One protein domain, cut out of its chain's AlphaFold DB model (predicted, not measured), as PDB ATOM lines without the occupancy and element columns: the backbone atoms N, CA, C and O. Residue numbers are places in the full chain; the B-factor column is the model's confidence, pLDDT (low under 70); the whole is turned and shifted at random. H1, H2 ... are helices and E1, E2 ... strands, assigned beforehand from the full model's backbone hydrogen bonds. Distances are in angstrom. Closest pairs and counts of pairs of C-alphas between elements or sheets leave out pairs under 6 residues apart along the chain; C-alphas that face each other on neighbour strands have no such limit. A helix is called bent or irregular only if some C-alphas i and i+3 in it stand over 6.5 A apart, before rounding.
ATOM      1  N   SER A  45     145.563 166.965 192.205       72.75
ATOM      2  CA  SER A  45     145.292 167.867 191.079       72.75
ATOM      3  C   SER A  45     143.857 168.391 191.139       72.75
ATOM      4  O   SER A  45     142.911 167.607 191.201       72.75
ATOM      5  N   ILE A  46     143.693 169.712 191.127       79.12
ATOM      6  CA  ILE A  46     142.403 170.399 191.231       79.12
ATOM      7  C   ILE A  46     142.257 171.357 190.053       79.12
ATOM      8  O   ILE A  46     143.139 172.175 189.799       79.12
ATOM      9  N   CYS A  47     141.128 171.278 189.352       84.81
ATOM     10  CA  CYS A  47     140.799 172.190 188.263       84.81
ATOM     11  C   CYS A  47     139.806 173.246 188.747       84.81
ATOM     12  O   CYS A  47     138.700 172.925 189.195       84.81
ATOM     13  N   ILE A  48     140.198 174.511 188.624       89.38
ATOM     14  CA  ILE A  48     139.361 175.663 188.949       89.38
ATOM     15  C   ILE A  48     139.127 176.522 187.709       89.38
ATOM     16  O   ILE A  48     139.954 176.575 186.795       89.38
ATOM     17  N   SER A  49     137.986 177.200 187.667       91.25
ATOM     18  CA  SER A  49     137.660 178.148 186.602       91.25
ATOM     19  C   SER A  49     136.790 179.287 187.130       91.25
ATOM     20  O   SER A  49     136.225 179.200 188.217       91.25
ATOM     21  N   GLY A  50     136.697 180.366 186.366       91.00
ATOM     22  CA  GLY A  50     136.006 181.599 186.724       91.00
ATOM     23  C   GLY A  50     136.639 182.778 185.993       91.00
ATOM     24  O   GLY A  50     137.741 182.655 185.449       91.00
ATOM     25  N   GLU A  51     135.951 183.919 185.971       92.06
ATOM     26  CA  GLU A  51     136.564 185.149 185.459       92.06
ATOM     27  C   GLU A  51     137.843 185.443 186.270       92.06
ATOM     28  O   GLU A  51     137.818 185.286 187.497       92.06
ATOM     29  N   PRO A  52     138.964 185.824 185.631       91.88
ATOM     30  CA  PRO A  52     140.246 185.972 186.319       91.88
ATOM     31  C   PRO A  52     140.199 186.889 187.534       91.88
ATOM     32  O   PRO A  52     140.805 186.595 188.559       91.88
ATOM     33  N   GLU A  53     139.463 187.993 187.418       92.00
ATOM     34  CA  GLU A  53     139.293 188.982 188.473       92.00
ATOM     35  C   GLU A  53     138.565 188.373 189.682       92.00
ATOM     36  O   GLU A  53     138.994 188.571 190.816       92.00
ATOM     37  N   ILE A  54     137.538 187.551 189.439       90.31
ATOM     38  CA  ILE A  54     136.773 186.854 190.484       90.31
ATOM     39  C   ILE A  54     137.653 185.810 191.177       90.31
ATOM     40  O   ILE A  54     137.699 185.753 192.402       90.31
ATOM     41  N   VAL A  55     138.375 184.990 190.407       90.38
ATOM     42  CA  VAL A  55     139.246 183.942 190.966       90.38
ATOM     43  C   VAL A  55     140.372 184.551 191.797       90.38
ATOM     44  O   VAL A  55     140.652 184.059 192.885       90.38
ATOM     45  N   HIS A  56     140.979 185.636 191.319       91.25
ATOM     46  CA  HIS A  56     142.009 186.369 192.052       91.25
ATOM     47  C   HIS A  56     141.476 186.991 193.351       91.25
ATOM     48  O   HIS A  56     142.175 187.013 194.356       91.25
ATOM     49  N   GLU A  57     140.245 187.500 193.349       89.44
ATOM     50  CA  GLU A  57     139.635 188.092 194.543       89.44
ATOM     51  C   GLU A  57     139.168 187.040 195.561       89.44
ATOM     52  O   GLU A  57     139.131 187.302 196.762       89.44
ATOM     53  N   MET A  58     138.756 185.862 195.089       87.62
ATOM     54  CA  MET A  58     138.243 184.790 195.943       87.62
ATOM     55  C   MET A  58     139.340 183.885 196.490       87.62
ATOM     56  O   MET A  58     139.106 183.223 197.492       87.62
ATOM     57  N   ILE A  59     140.504 183.818 195.848       86.56
ATOM     58  CA  ILE A  59     141.548 182.857 196.191       86.56
ATOM     59  C   ILE A  59     142.893 183.574 196.294       86.56
ATOM     60  O   ILE A  59     143.372 184.168 195.331       86.56
ATOM     61  N   ASP A  60     143.575 183.412 197.422       84.50
ATOM     62  CA  ASP A  60     144.889 183.996 197.716       84.50
ATOM     63  C   ASP A  60     146.075 183.249 197.062       84.50
ATOM     64  O   ASP A  60     147.217 183.313 197.514       84.50
ATOM     65  N   LEU A  61     145.822 182.555 195.948       82.44
ATOM     66  CA  LEU A  61     146.820 181.768 195.213       82.44
ATOM     67  C   LEU A  61     147.518 182.516 194.085       82.44
ATOM     68  O   LEU A  61     148.499 182.019 193.522       82.44
ATOM     69  N   PHE A  62     147.014 183.683 193.716       83.94
ATOM     70  CA  PHE A  62     147.532 184.447 192.597       83.94
ATOM     71  C   PHE A  62     148.115 185.763 193.103       83.94
ATOM     72  O   PHE A  62     147.417 186.572 193.693       83.94
ATOM     73  N   ASN A  63     149.397 186.004 192.822       82.44
ATOM     74  CA  ASN A  63     150.049 187.279 193.156       82.44
ATOM     75  C   ASN A  63     149.568 188.446 192.269       82.44
ATOM     76  O   ASN A  63     149.822 189.610 192.569       82.44
ATOM     77  N   LYS A  64     148.958 188.126 191.125       87.69
ATOM     78  CA  LYS A  64     148.390 189.057 190.148       87.69
ATOM     79  C   LYS A  64     147.199 188.392 189.470       87.69
ATOM     80  O   LYS A  64     147.156 187.166 189.398       87.69
ATOM     81  N   VAL A  65     146.295 189.184 188.902       91.00
ATOM     82  CA  VAL A  65     145.165 188.663 188.118       91.00
ATOM     83  C   VAL A  65     145.681 187.705 187.024       91.00
ATOM     84  O   VAL A  65     146.590 188.089 186.275       91.00
ATOM     85  N   PRO A  66     145.167 186.461 186.944       88.94
ATOM     86  CA  PRO A  66     145.629 185.487 185.962       88.94
ATOM     87  C   PRO A  66     145.213 185.861 184.529       88.94
ATOM     88  O   PRO A  66     144.307 186.660 184.296       88.94
ATOM     89  N   GLU A  67     145.915 185.311 183.539       87.69
ATOM     90  CA  GLU A  67     145.725 185.665 182.127       87.69
ATOM     91  C   GLU A  67     144.447 185.034 181.540       87.69
ATOM     92  O   GLU A  67     144.146 183.865 181.782       87.69
ATOM     93  N   LYS A  68     143.703 185.796 180.722       87.00
ATOM     94  CA  LYS A  68     142.418 185.369 180.116       87.00
ATOM     95  C   LYS A  68     142.557 184.279 179.052       87.00
ATOM     96  O   LYS A  68     141.615 183.538 178.801       87.00
ATOM     97  N   ASN A  69     143.738 184.155 178.461       84.88
ATOM     98  CA  ASN A  69     144.014 183.312 177.303       84.88
ATOM     99  C   ASN A  69     145.108 182.271 177.578       84.88
ATOM    100  O   ASN A  69     145.752 181.794 176.641       84.88
ATOM    101  N   LYS A  70     145.346 181.919 178.848       84.06
ATOM    102  CA  LYS A  70     146.382 180.953 179.223       84.06
ATOM    103  C   LYS A  70     145.978 180.104 180.425       84.06
ATOM    104  O   LYS A  70     145.594 180.622 181.470       84.06
ATOM    105  N   VAL A  71     146.133 178.786 180.294       83.12
ATOM    106  CA  VAL A  71     146.015 177.860 181.429       83.12
ATOM    107  C   VAL A  71     147.194 178.083 182.366       83.12
ATOM    108  O   VAL A  71     148.350 178.062 181.940       83.12
ATOM    109  N   THR A  72     146.902 178.290 183.646       86.50
ATOM    110  CA  THR A  72     147.926 178.510 184.670       86.50
ATOM    111  C   THR A  72     147.983 177.305 185.594       86.50
ATOM    112  O   THR A  72     146.988 176.968 186.231       86.50
ATOM    113  N   LEU A  73     149.149 176.662 185.667       85.31
ATOM    114  CA  LEU A  73     149.446 175.645 186.668       85.31
ATOM    115  C   LEU A  73     150.141 176.320 187.848       85.31
ATOM    116  O   LEU A  73     151.158 176.985 187.672       85.31
ATOM    117  N   LEU A  74     149.580 176.143 189.035       83.38
ATOM    118  CA  LEU A  74     150.171 176.569 190.290       83.38
ATOM    119  C   LEU A  74     150.753 175.357 191.008       83.38
ATOM    120  O   LEU A  74     150.036 174.403 191.329       83.38
ATOM    121  N   THR A  75     152.053 175.429 191.273       79.38
ATOM    122  CA  THR A  75     152.793 174.444 192.060       79.38
ATOM    123  C   THR A  75     153.530 175.127 193.210       79.38
ATOM    124  O   THR A  75     153.728 176.340 193.206       79.38
ATOM    125  N   GLU A  76     153.986 174.343 194.187       75.81
ATOM    126  CA  GLU A  76     154.831 174.835 195.290       75.81
ATOM    127  C   GLU A  76     156.113 175.533 194.808       75.81
ATOM    128  O   GLU A  76     156.635 176.404 195.499       75.81
ATOM    129  N   GLN A  77     156.623 175.167 193.627       71.19
ATOM    130  CA  GLN A  77     157.822 175.788 193.061       71.19
ATOM    131  C   GLN A  77     157.552 177.233 192.612       71.19
ATOM    132  O   GLN A  77     158.445 178.074 192.689       71.19
ATOM    133  N   ASP A  78     156.314 177.525 192.204       67.12
ATOM    134  CA  ASP A  78     155.902 178.814 191.640       67.12
ATOM    135  C   ASP A  78     155.255 179.735 192.684       67.12
ATOM    136  O   ASP A  78     155.324 180.961 192.577       67.12
ATOM    137  N   ASN A  79     154.622 179.154 193.709       71.06
ATOM    138  CA  ASN A  79     153.989 179.887 194.794       71.06
ATOM    139  C   ASN A  79     154.172 179.146 196.133       71.06
ATOM    140  O   ASN A  79     153.845 177.971 196.268       71.06
ATOM    141  N   LYS A  80     154.656 179.865 197.153       72.19
ATOM    142  CA  LYS A  80     154.910 179.343 198.509       72.19
ATOM    143  C   LYS A  80     153.642 179.129 199.345       72.19
ATOM    144  O   LYS A  80     153.738 178.940 200.557       72.19
ATOM    145  N   HIS A  81     152.461 179.197 198.737       81.19
ATOM    146  CA  HIS A  81     151.206 179.011 199.445       81.19
ATOM    147  C   HIS A  81     151.122 177.593 200.058       81.19
ATOM    148  O   HIS A  81     151.282 176.613 199.323       81.19
ATOM    149  N   PRO A  82     150.818 177.436 201.366       76.94
ATOM    150  CA  PRO A  82     150.815 176.135 202.045       76.94
ATOM    151  C   PRO A  82     149.899 175.085 201.411       76.94
ATOM    152  O   PRO A  82     150.187 173.895 201.485       76.94
ATOM    153  N   ALA A  83     148.812 175.510 200.758       75.00
ATOM    154  CA  ALA A  83     147.933 174.608 200.013       75.00
ATOM    155  C   ALA A  83     148.691 173.804 198.942       75.00
ATOM    156  O   ALA A  83     148.454 172.613 198.752       75.00
ATOM    157  N   LEU A  84     149.673 174.423 198.286       78.69
ATOM    158  CA  LEU A  84     150.409 173.814 197.182       78.69
ATOM    159  C   LEU A  84     151.425 172.758 197.635       78.69
ATOM    160  O   LEU A  84     152.019 172.091 196.791       78.69
ATOM    161  N   LEU A  85     151.597 172.552 198.948       71.12
ATOM    162  CA  LEU A  85     152.324 171.405 199.508       71.12
ATOM    163  C   LEU A  85     151.578 170.086 199.267       71.12
ATOM    164  O   LEU A  85     152.199 169.029 199.196       71.12
ATOM    165  N   TRP A  86     150.253 170.143 199.119       67.00
ATOM    166  CA  TRP A  86     149.380 168.969 199.052       67.00
ATOM    167  C   TRP A  86     148.374 169.008 197.891       67.00
ATOM    168  O   TRP A  86     147.680 168.015 197.668       67.00
ATOM    169  N   MET A  87     148.328 170.085 197.099       75.81
ATOM    170  CA  MET A  87     147.571 170.148 195.842       75.81
ATOM    171  C   MET A  87     148.335 170.831 194.696       75.81
ATOM    172  O   MET A  87     149.135 171.731 194.917       75.81
ATOM    173  N   ASN A  88     148.063 170.400 193.466       79.75
ATOM    174  CA  ASN A  88     148.422 171.092 192.230       79.75
ATOM    175  C   ASN A  88     147.146 171.718 191.673       79.75
ATOM    176  O   ASN A  88     146.129 171.032 191.569       79.75
ATOM    177  N   ILE A  89     147.178 172.993 191.301       84.12
ATOM    178  CA  ILE A  89     145.955 173.693 190.890       84.12
ATOM    179  C   ILE A  89     146.105 174.189 189.472       84.12
ATOM    180  O   ILE A  89     147.019 174.944 189.153       84.12
ATOM    181  N   TYR A  90     145.164 173.781 188.637       86.12
ATOM    182  CA  TYR A  90     145.047 174.237 187.269       86.12
ATOM    183  C   TYR A  90     143.920 175.258 187.199       86.12
ATOM    184  O   TYR A  90     142.750 174.921 187.393       86.12
ATOM    185  N   TYR A  91     144.270 176.505 186.906       89.19
ATOM    186  CA  TYR A  91     143.300 177.527 186.546       89.19
ATOM    187  C   TYR A  91     143.094 177.550 185.037       89.19
ATOM    188  O   TYR A  91     144.029 177.783 184.266       89.19
ATOM    189  N   TYR A  92     141.844 177.329 184.641       87.94
ATOM    190  CA  TYR A  92     141.398 177.414 183.261       87.94
ATOM    191  C   TYR A  92     140.531 178.661 183.078       87.94
ATOM    192  O   TYR A  92     139.428 178.719 183.640       87.94
ATOM    193  N   PRO A  93     140.977 179.649 182.288       89.75
ATOM    194  CA  PRO A  93     140.167 180.821 182.018       89.75
ATOM    195  C   PRO A  93     138.999 180.481 181.075       89.75
ATOM    196  O   PRO A  93     139.139 179.589 180.229       89.75
ATOM    197  N   PRO A  94     137.860 181.196 181.160       87.88
ATOM    198  CA  PRO A  94     136.637 180.882 180.412       87.88
ATOM    199  C   PRO A  94     136.818 180.708 178.899       87.88
ATOM    200  O   PRO A  94     136.098 179.926 178.273       87.88
ATOM    201  N   GLU A  95     137.779 181.417 178.302       84.19
ATOM    202  CA  GLU A  95     138.074 181.361 176.866       84.19
ATOM    203  C   GLU A  95     138.632 179.999 176.427       84.19
ATOM    204  O   GLU A  95     138.312 179.531 175.334       84.19
ATOM    205  N   LEU A  96     139.399 179.330 177.297       78.44
ATOM    206  CA  LEU A  96     140.098 178.068 177.007       78.44
ATOM    207  C   LEU A  96     139.371 176.824 177.527       78.44
ATOM    208  O   LEU A  96     139.730 175.691 177.218       78.44
ATOM    209  N   VAL A  97     138.294 177.020 178.280       71.62
ATOM    210  CA  VAL A  97     137.456 175.958 178.853       71.62
ATOM    211  C   VAL A  97     136.712 175.131 177.780       71.62
ATOM    212  O   VAL A  97     136.068 174.132 178.085       71.62
ATOM    213  N   LYS A  98     136.808 175.494 176.495       59.38
ATOM    214  CA  LYS A  98     136.253 174.711 175.375       59.38
ATOM    215  C   LYS A  98     137.173 173.580 174.889       59.38
ATOM    216  O   LYS A  98     136.681 172.677 174.224       59.38
ATOM    217  N   GLU A  99     138.461 173.609 175.229       53.34
ATOM    218  CA  GLU A  99     139.495 172.679 174.732       53.34
ATOM    219  C   GLU A  99     139.912 171.645 175.793       53.34
ATOM    220  O   GLU A  99     141.077 171.268 175.916       53.34
ATOM    221  N   LEU A 100     138.969 171.221 176.635       56.50
ATOM    222  CA  LEU A 100     139.298 170.493 177.858       56.50
ATOM    223  C   LEU A 100     139.492 168.981 177.651       56.50
ATOM    224  O   LEU A 100     138.729 168.355 176.911       56.50
ATOM    225  N   PRO A 101     140.439 168.357 178.377       47.25
ATOM    226  CA  PRO A 101     140.572 166.905 178.423       47.25
ATOM    227  C   PRO A 101     139.334 166.255 179.059       47.25
ATOM    228  O   PRO A 101     138.752 166.768 180.019       47.25
ATOM    229  N   TYR A 102     138.947 165.087 178.540       46.16
ATOM    230  CA  TYR A 102     137.648 164.450 178.776       46.16
ATOM    231  C   TYR A 102     137.328 164.083 180.245       46.16
ATOM    232  O   TYR A 102     136.163 163.825 180.533       46.16
ATOM    233  N   ASN A 103     138.268 164.149 181.200       51.19
ATOM    234  CA  ASN A 103     138.108 163.507 182.521       51.19
ATOM    235  C   ASN A 103     138.190 164.424 183.758       51.19
ATOM    236  O   ASN A 103     138.234 163.919 184.877       51.19
ATOM    237  N   HIS A 104     138.174 165.755 183.604       61.03
ATOM    238  CA  HIS A 104     138.288 166.676 184.746       61.03
ATOM    239  C   HIS A 104     136.976 167.415 185.044       61.03
ATOM    240  O   HIS A 104     136.355 167.987 184.147       61.03
ATOM    241  N   ALA A 105     136.567 167.405 186.318       69.31
ATOM    242  CA  ALA A 105     135.444 168.184 186.832       69.31
ATOM    243  C   ALA A 105     135.952 169.455 187.528       69.31
ATOM    244  O   ALA A 105     136.975 169.430 188.213       69.31
ATOM    245  N   PHE A 106     135.236 170.563 187.348       79.06
ATOM    246  CA  PHE A 106     135.672 171.895 187.757       79.06
ATOM    247  C   PHE A 106     134.959 172.390 189.008       79.06
ATOM    248  O   PHE A 106     133.747 172.214 189.161       79.06
ATOM    249  N   THR A 107     135.712 173.098 189.847       88.69
ATOM    250  CA  THR A 107     135.141 174.067 190.789       88.69
ATOM    251  C   THR A 107     135.112 175.427 190.105       88.69
ATOM    252  O   THR A 107     136.155 175.931 189.684       88.69
ATOM    253  N   ILE A 108     133.924 176.004 189.947       90.19
ATOM    254  CA  ILE A 108     133.742 177.281 189.262       90.19
ATOM    255  C   ILE A 108     133.433 178.377 190.276       90.19
ATOM    256  O   ILE A 108     132.463 178.283 191.025       90.19
ATOM    257  N   PHE A 109     134.236 179.432 190.245       91.31
ATOM    258  CA  PHE A 109     134.067 180.629 191.056       91.31
ATOM    259  C   PHE A 109     133.209 181.641 190.303       91.31
ATOM    260  O   PHE A 109     133.520 182.000 189.164       91.31
ATOM    261  N   LEU A 110     132.116 182.077 190.928       89.06
ATOM    262  CA  LEU A 110     131.174 183.037 190.355       89.06
ATOM    263  C   LEU A 110     130.946 184.203 191.314       89.06
ATOM    264  O   LEU A 110     131.052 184.055 192.529       89.06
ATOM    265  N   ASN A 111     130.568 185.344 190.745       83.12
ATOM    266  CA  ASN A 111     130.179 186.519 191.511       83.12
ATOM    267  C   ASN A 111     128.664 186.507 191.778       83.12
ATOM    268  O   ASN A 111     128.217 186.073 192.832       83.12
ATOM    269  N   ASP A 112     127.882 186.896 190.770       78.75
ATOM    270  CA  ASP A 112     126.457 187.227 190.874       78.75
ATOM    271  C   ASP A 112     125.544 186.316 190.032       78.75
ATOM    272  O   ASP A 112     124.345 186.198 190.282       78.75
ATOM    273  N   ARG A 113     126.089 185.660 189.001       82.56
ATOM    274  CA  ARG A 113     125.310 184.831 188.068       82.56
ATOM    275  C   ARG A 113     126.125 183.711 187.440       82.56
ATOM    276  O   ARG A 113     127.338 183.813 187.290       82.56
ATOM    277  N   ILE A 114     125.432 182.678 186.955       83.44
ATOM    278  CA  ILE A 114     126.041 181.609 186.148       83.44
ATOM    279  C   ILE A 114     126.182 182.082 184.687       83.44
ATOM    280  O   ILE A 114     125.157 182.248 183.997       83.44
ATOM    281  N   PRO A 115     127.411 182.279 184.177       83.69
ATOM    282  CA  PRO A 115     127.650 182.731 182.815       83.69
ATOM    283  C   PRO A 115     127.340 181.629 181.795       83.69
ATOM    284  O   PRO A 115     127.379 180.435 182.092       83.69
ATOM    285  N   ILE A 116     127.049 182.030 180.554       82.06
ATOM    286  CA  ILE A 116     126.624 181.120 179.472       82.06
ATOM    287  C   ILE A 116     127.639 179.994 179.234       82.06
ATOM    288  O   ILE A 116     127.249 178.855 178.976       82.06
ATOM    289  N   TRP A 117     128.934 180.300 179.324       81.69
ATOM    290  CA  TRP A 117     129.995 179.315 179.128       81.69
ATOM    291  C   TRP A 117     129.942 178.208 180.193       81.69
ATOM    292  O   TRP A 117     130.033 177.033 179.844       81.69
ATOM    293  N   ALA A 118     129.684 178.562 181.455       80.25
ATOM    294  CA  ALA A 118     129.583 177.608 182.555       80.25
ATOM    295  C   ALA A 118     128.320 176.745 182.437       80.25
ATOM    296  O   ALA A 118     128.372 175.550 182.705       80.25
ATOM    297  N   ARG A 119     127.204 177.302 181.944       80.50
ATOM    298  CA  ARG A 119     125.964 176.530 181.715       80.50
ATOM    299  C   ARG A 119     126.190 175.340 180.783       80.50
ATOM    300  O   ARG A 119     125.681 174.259 181.048       80.50
ATOM    301  N   LYS A 120     126.987 175.517 179.721       75.75
ATOM    302  CA  LYS A 120     127.337 174.419 178.802       75.75
ATOM    303  C   LYS A 120     128.134 173.319 179.504       75.75
ATOM    304  O   LYS A 120     127.926 172.145 179.226       75.75
ATOM    305  N   LEU A 121     129.016 173.686 180.430       75.56
ATOM    306  CA  LEU A 121     129.783 172.721 181.219       75.56
ATOM    307  C   LEU A 121     128.907 171.959 182.206       75.56
ATOM    308  O   LEU A 121     129.147 170.774 182.415       75.56
ATOM    309  N   VAL A 122     127.908 172.620 182.797       77.25
ATOM    310  CA  VAL A 122     126.943 171.970 183.696       77.25
ATOM    311  C   VAL A 122     126.161 170.904 182.939       77.25
ATOM    312  O   VAL A 122     126.143 169.754 183.365       77.25
ATOM    313  N   VAL A 123     125.620 171.252 181.767       74.38
ATOM    314  CA  VAL A 123     124.906 170.301 180.896       74.38
ATOM    315  C   VAL A 123     125.797 169.115 180.511       74.38
ATOM    316  O   VAL A 123     125.345 167.974 180.501       74.38
ATOM    317  N   ASN A 124     127.087 169.364 180.277       71.00
ATOM    318  CA  ASN A 124     128.076 168.332 179.959       71.00
ATOM    319  C   ASN A 124     128.658 167.616 181.195       71.00
ATOM    320  O   ASN A 124     129.635 166.876 181.057       71.00
ATOM    321  N   ARG A 125     128.114 167.855 182.399       71.81
ATOM    322  CA  ARG A 125     128.566 167.262 183.672       71.81
ATOM    323  C   ARG A 125     130.065 167.449 183.947       71.81
ATOM    324  O   ARG A 125     130.742 166.574 184.479       71.81
ATOM    325  N   LYS A 126     130.601 168.607 183.551       75.69
ATOM    326  CA  LYS A 126     131.993 169.028 183.801       75.69
ATOM    327  C   LYS A 126     132.120 169.978 184.986       75.69
ATOM    328  O   LYS A 126     133.235 170.319 185.365       75.69
ATOM    329  N   VAL A 127     131.011 170.412 185.578       79.44
ATOM    330  CA  VAL A 127     131.016 171.244 186.785       79.44
ATOM    331  C   VAL A 127     130.676 170.372 187.972       79.44
ATOM    332  O   VAL A 127     129.668 169.679 187.953       79.44
ATOM    333  N   LYS A 128     131.522 170.416 188.997       78.50
ATOM    334  CA  LYS A 128     131.269 169.742 190.268       78.50
ATOM    335  C   LYS A 128     130.628 170.678 191.273       78.50
ATOM    336  O   LYS A 128     129.686 170.296 191.955       78.50
ATOM    337  N   ARG A 129     131.172 171.891 191.382       85.12
ATOM    338  CA  ARG A 129     130.727 172.867 192.368       85.12
ATOM    339  C   ARG A 129     130.766 174.280 191.822       85.12
ATOM    340  O   ARG A 129     131.717 174.654 191.134       85.12
ATOM    341  N   PHE A 130     129.773 175.063 192.216       87.62
ATOM    342  CA  PHE A 130     129.820 176.515 192.170       87.62
ATOM    343  C   PHE A 130     130.165 177.089 193.541       87.62
ATOM    344  O   PHE A 130     129.524 176.751 194.536       87.62
ATOM    345  N   VAL A 131     131.169 177.959 193.575       88.94
ATOM    346  CA  VAL A 131     131.600 178.686 194.772       88.94
ATOM    347  C   VAL A 131     131.348 180.164 194.537       88.94
ATOM    348  O   VAL A 131     131.813 180.713 193.537       88.94
ATOM    349  N   THR A 132     130.587 180.805 195.418       88.25
ATOM    350  CA  THR A 132     130.137 182.191 195.210       88.25
ATOM    351  C   THR A 132     130.223 182.997 196.494       88.25
ATOM    352  O   THR A 132     130.168 182.430 197.582       88.25
ATOM    353  N   LYS A 133     130.368 184.323 196.387       82.31
ATOM    354  CA  LYS A 133     130.325 185.209 197.565       82.31
ATOM    355  C   LYS A 133     128.901 185.489 198.034       82.31
ATOM    356  O   LYS A 133     128.646 185.620 199.224       82.31
ATOM    357  N   GLU A 134     127.968 185.535 197.091       81.44
ATOM    358  CA  GLU A 134     126.561 185.826 197.347       81.44
ATOM    359  C   GLU A 134     125.666 184.692 196.850       81.44
ATOM    360  O   GLU A 134     126.046 183.909 195.974       81.44
ATOM    361  N   ALA A 135     124.467 184.591 197.425       74.88
ATOM    362  CA  ALA A 135     123.467 183.613 197.021       74.88
ATOM    363  C   ALA A 135     122.980 183.877 195.584       74.88
ATOM    364  O   ALA A 135     122.450 184.947 195.298       74.88
ATOM    365  N   ILE A 136     123.102 182.891 194.687       75.19
ATOM    366  CA  ILE A 136     122.602 182.993 193.306       75.19
ATOM    367  C   ILE A 136     121.274 182.220 193.193       75.19
ATOM    368  O   ILE A 136     121.255 180.994 193.099       75.19
ATOM    369  N   GLU A 137     120.140 182.930 193.176       61.12
ATOM    370  CA  GLU A 137     118.788 182.334 193.142       61.12
ATOM    371  C   GLU A 137     118.495 181.320 192.001       61.12
ATOM    372  O   GLU A 137     117.767 180.358 192.260       61.12
ATOM    373  N   PRO A 138     119.043 181.421 190.765       58.28
ATOM    374  CA  PRO A 138     118.744 180.454 189.695       58.28
ATOM    375  C   PRO A 138     119.455 179.086 189.790       58.28
ATOM    376  O   PRO A 138     119.381 178.304 188.841       58.28
ATOM    377  N   LEU A 139     120.135 178.760 190.892       52.88
ATOM    378  CA  LEU A 139     120.901 177.509 191.018       52.88
ATOM    379  C   LEU A 139     120.059 176.248 191.264       52.88
ATOM    380  O   LEU A 139     120.480 175.169 190.862       52.88
ATOM    381  N   LYS A 140     118.847 176.379 191.824       52.66
ATOM    382  CA  LYS A 140     117.927 175.243 192.066       52.66
ATOM    383  C   LYS A 140     117.482 174.521 190.788       52.66
ATOM    384  O   LYS A 140     117.059 173.376 190.829       52.66
ATOM    385  N   ASN A 141     117.589 175.182 189.634       57.62
ATOM    386  CA  ASN A 141     117.234 174.590 188.341       57.62
ATOM    387  C   ASN A 141     118.282 173.586 187.830       57.62
ATOM    388  O   ASN A 141     118.072 172.987 186.781       57.62
ATOM    389  N   TYR A 142     119.411 173.429 188.529       61.03
ATOM    390  CA  TYR A 142     120.514 172.555 188.128       61.03
ATOM    391  C   TYR A 142     120.692 171.328 189.035       61.03
ATOM    392  O   TYR A 142     121.661 170.589 188.854       61.03
ATOM    393  N   ASP A 143     119.750 171.067 189.948       61.47
ATOM    394  CA  ASP A 143     119.765 169.889 190.833       61.47
ATOM    395  C   ASP A 143     119.851 168.567 190.037       61.47
ATOM    396  O   ASP A 143     120.471 167.604 190.485       61.47
ATOM    397  N   GLU A 144     119.313 168.533 188.809       65.94
ATOM    398  CA  GLU A 144     119.382 167.373 187.901       65.94
ATOM    399  C   GLU A 144     120.806 167.023 187.417       65.94
ATOM    400  O   GLU A 144     121.041 165.916 186.928       65.94
ATOM    401  N   TYR A 145     121.765 167.944 187.561       64.06
ATOM    402  CA  TYR A 145     123.164 167.761 187.160       64.06
ATOM    403  C   TYR A 145     124.091 167.430 188.338       64.06
ATOM    404  O   TYR A 145     125.302 167.373 188.138       64.06
ATOM    405  N   GLU A 146     123.540 167.218 189.543       68.56
ATOM    406  CA  GLU A 146     124.289 166.903 190.773       68.56
ATOM    407  C   GLU A 146     125.418 167.918 191.083       68.56
ATOM    408  O   GLU A 146     126.447 167.568 191.663       68.56
ATOM    409  N   VAL A 147     125.243 169.188 190.695       74.06
ATOM    410  CA  VAL A 147     126.227 170.249 190.955       74.06
ATOM    411  C   VAL A 147     126.054 170.779 192.371       74.06
ATOM    412  O   VAL A 147     124.989 171.263 192.744       74.06
ATOM    413  N   GLU A 148     127.124 170.743 193.157       79.06
ATOM    414  CA  GLU A 148     127.121 171.316 194.496       79.06
ATOM    415  C   GLU A 148     127.214 172.841 194.464       79.06
ATOM    416  O   GLU A 148     127.780 173.452 193.552       79.06
ATOM    417  N   TYR A 149     126.706 173.464 195.518       80.06
ATOM    418  CA  TYR A 149     126.739 174.903 195.677       80.06
ATOM    419  C   TYR A 149     127.255 175.284 197.058       80.06
ATOM    420  O   TYR A 149     126.815 174.729 198.065       80.06
ATOM    421  N   GLU A 150     128.173 176.246 197.102       82.94
ATOM    422  CA  GLU A 150     128.726 176.754 198.348       82.94
ATOM    423  C   GLU A 150     128.879 178.278 198.287       82.94
ATOM    424  O   GLU A 150     129.648 178.813 197.486       82.94
ATOM    425  N   THR A 151     128.137 178.975 199.146       85.19
ATOM    426  CA  THR A 151     128.333 180.407 199.390       85.19
ATOM    427  C   THR A 151     129.391 180.583 200.470       85.19
ATOM    428  O   THR A 151     129.266 180.006 201.551       85.19
ATOM    429  N   ILE A 152     130.416 181.385 200.201       81.50
ATOM    430  CA  ILE A 152     131.519 181.634 201.126       81.50
ATOM    431  C   ILE A 152     131.717 183.130 201.360       81.50
ATOM    432  O   ILE A 152     131.757 183.918 200.421       81.50
ATOM    433  N   ASN A 153     131.897 183.517 202.621       78.06
ATOM    434  CA  ASN A 153     132.306 184.883 202.968       78.06
ATOM    435  C   ASN A 153     133.834 185.031 202.905       78.06
ATOM    436  O   ASN A 153     134.348 186.059 202.477       78.06
ATOM    437  N   GLU A 154     134.548 183.972 203.288       79.69
ATOM    438  CA  GLU A 154     136.001 183.845 203.213       79.69
ATOM    439  C   GLU A 154     136.342 182.472 202.636       79.69
ATOM    440  O   GLU A 154     135.671 181.476 202.927       79.69
ATOM    441  N   PHE A 155     137.361 182.412 201.782       80.50
ATOM    442  CA  PHE A 155     137.726 181.174 201.110       80.50
ATOM    443  C   PHE A 155     138.508 180.238 202.024       80.50
ATOM    444  O   PHE A 155     139.493 180.619 202.650       80.50
ATOM    445  N   ASN A 156     138.079 178.979 202.048       80.50
ATOM    446  CA  ASN A 156     138.775 177.888 202.710       80.50
ATOM    447  C   ASN A 156     139.155 176.839 201.659       80.50
ATOM    448  O   ASN A 156     138.319 176.381 200.885       80.50
ATOM    449  N   TYR A 157     140.409 176.403 201.670       77.31
ATOM    450  CA  TYR A 157     140.922 175.374 200.768       77.31
ATOM    451  C   TYR A 157     140.252 174.006 200.929       77.31
ATOM    452  O   TYR A 157     140.277 173.199 199.999       77.31
ATOM    453  N   GLU A 158     139.591 173.749 202.058       73.31
ATOM    454  CA  GLU A 158     138.719 172.586 202.231       73.31
ATOM    455  C   GLU A 158     137.578 172.556 201.210       73.31
ATOM    456  O   GLU A 158     137.136 171.477 200.822       73.31
ATOM    457  N   VAL A 159     137.138 173.713 200.702       75.06
ATOM    458  CA  VAL A 159     136.161 173.803 199.605       75.06
ATOM    459  C   VAL A 159     136.666 173.031 198.385       75.06
ATOM    460  O   VAL A 159     135.926 172.240 197.807       75.06
ATOM    461  N   LEU A 160     137.949 173.150 198.044       74.81
ATOM    462  CA  LEU A 160     138.549 172.390 196.943       74.81
ATOM    463  C   LEU A 160     138.712 170.895 197.275       74.81
ATOM    464  O   LEU A 160     138.816 170.052 196.380       74.81
ATOM    465  N   LEU A 161     138.723 170.548 198.565       68.25
ATOM    466  CA  LEU A 161     138.905 169.181 199.042       68.25
ATOM    467  C   LEU A 161     137.617 168.380 199.196       68.25
ATOM    468  O   LEU A 161     137.683 167.151 199.128       68.25
ATOM    469  N   LYS A 162     136.477 169.042 199.406       61.31
ATOM    470  CA  LYS A 162     135.166 168.407 199.562       61.31
ATOM    471  C   LYS A 162     134.805 167.665 198.274       61.31
ATOM    472  O   LYS A 162     134.242 168.230 197.342       61.31
TER     473      LYS A 162
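This is residues 45 to 162 of the 264 residues of an uncharacterized protein of Macrococcus canis (UniProt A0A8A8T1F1). A strongly twisted sheet of six strands runs through the whole, with H1 packed over one face and H3 over the opposite face. H4 lies by the E6 end of the sheet and touches H3, while the short H2 lies near E2 at the other end and H5 near E1 and E4. The printed part has 118 residues, with five named helices and six named strands in the order E1 H1 E2 H2 E3 E4 H3 E5 H4 E6 H5. The sheet is mixed, in the order E2 E3 E1 E4 E5 E6, and the class is mixed, helices and strands. The whole is compact, with a radius of gyration of the C-alphas of 13.5 A and spans of 41 by 32 by 23 A.

E1, residues 45 to 49, is parallel to its neighbours E3, residues 87 to 92, and E4, residues 106 to 110, with N 48 and O 90 at 2.9 A and N 49 and O 107 at 3.0 A. H1, residues 52 to 58, is over E4 at a height of 7.7 A over the sheet and runs across the strands, at 84 degrees to E4 on the local plane; the closest C-alphas are those of Val 55 and Phe 109, 6.1 A. E2, residues 72 to 74, is an edge strand antiparallel to E3, with N 74 and O 89 at 2.8 A. H2, residues 82 to 85, is not on the sheet. H3, residues 116 to 123, is on the opposite face from H1 at a height of 9.8 A over the sheet. E5, residues 127 to 132, is parallel to E4, with N 108 and O 129 at 2.8 A. H4, residues 137 to 145, only grazes the sheet and is irregular, C-alphas 141 and 144 being 7.5 A apart; H3 and H4 only just touch, with 3 pairs of C-alphas within 8 A, the closest those of Val 122 and Tyr 145, 6.6 A. E6, residues 148 to 151, is an edge strand parallel to E5, with N 130 and O 148 at 2.9 A. E4, H3, E5 and E5, H4, E6 are strand-helix-strand units, two parallel neighbour strands with a helix between, with right-handed crossovers. H5, residues 158 to 161, only grazes the sheet. Every O i to N i+4 pair is within hydrogen-bond range in H1, against 3 of 4 in H3 and 0 of 5 in H4, where 2 of 6 O i to N i+3 pairs are; H2 and H5 are too short for an i+4 pair.

E1 begins at C-alpha 45, (145.292, 167.867, 191.079), and is 13.6 A long. E3 is 15.8 A, E4 12.3 A, H3 11.0 A, E5 13.8 A and H4 16.3 A. H5 ends at C-alpha 161, (138.905, 169.181, 199.042).

The C-alphas farthest apart are those of Gln 77 and Asn 141, 40.9 A. The printed part has no cut; the links H1 to E2 and E3 to E4 are long, with 13 residues each. Mean pLDDT of the printed part is 78.0; residues 78, 86, 98 to 105, 137 to 146 and 161 to 162 are under 70.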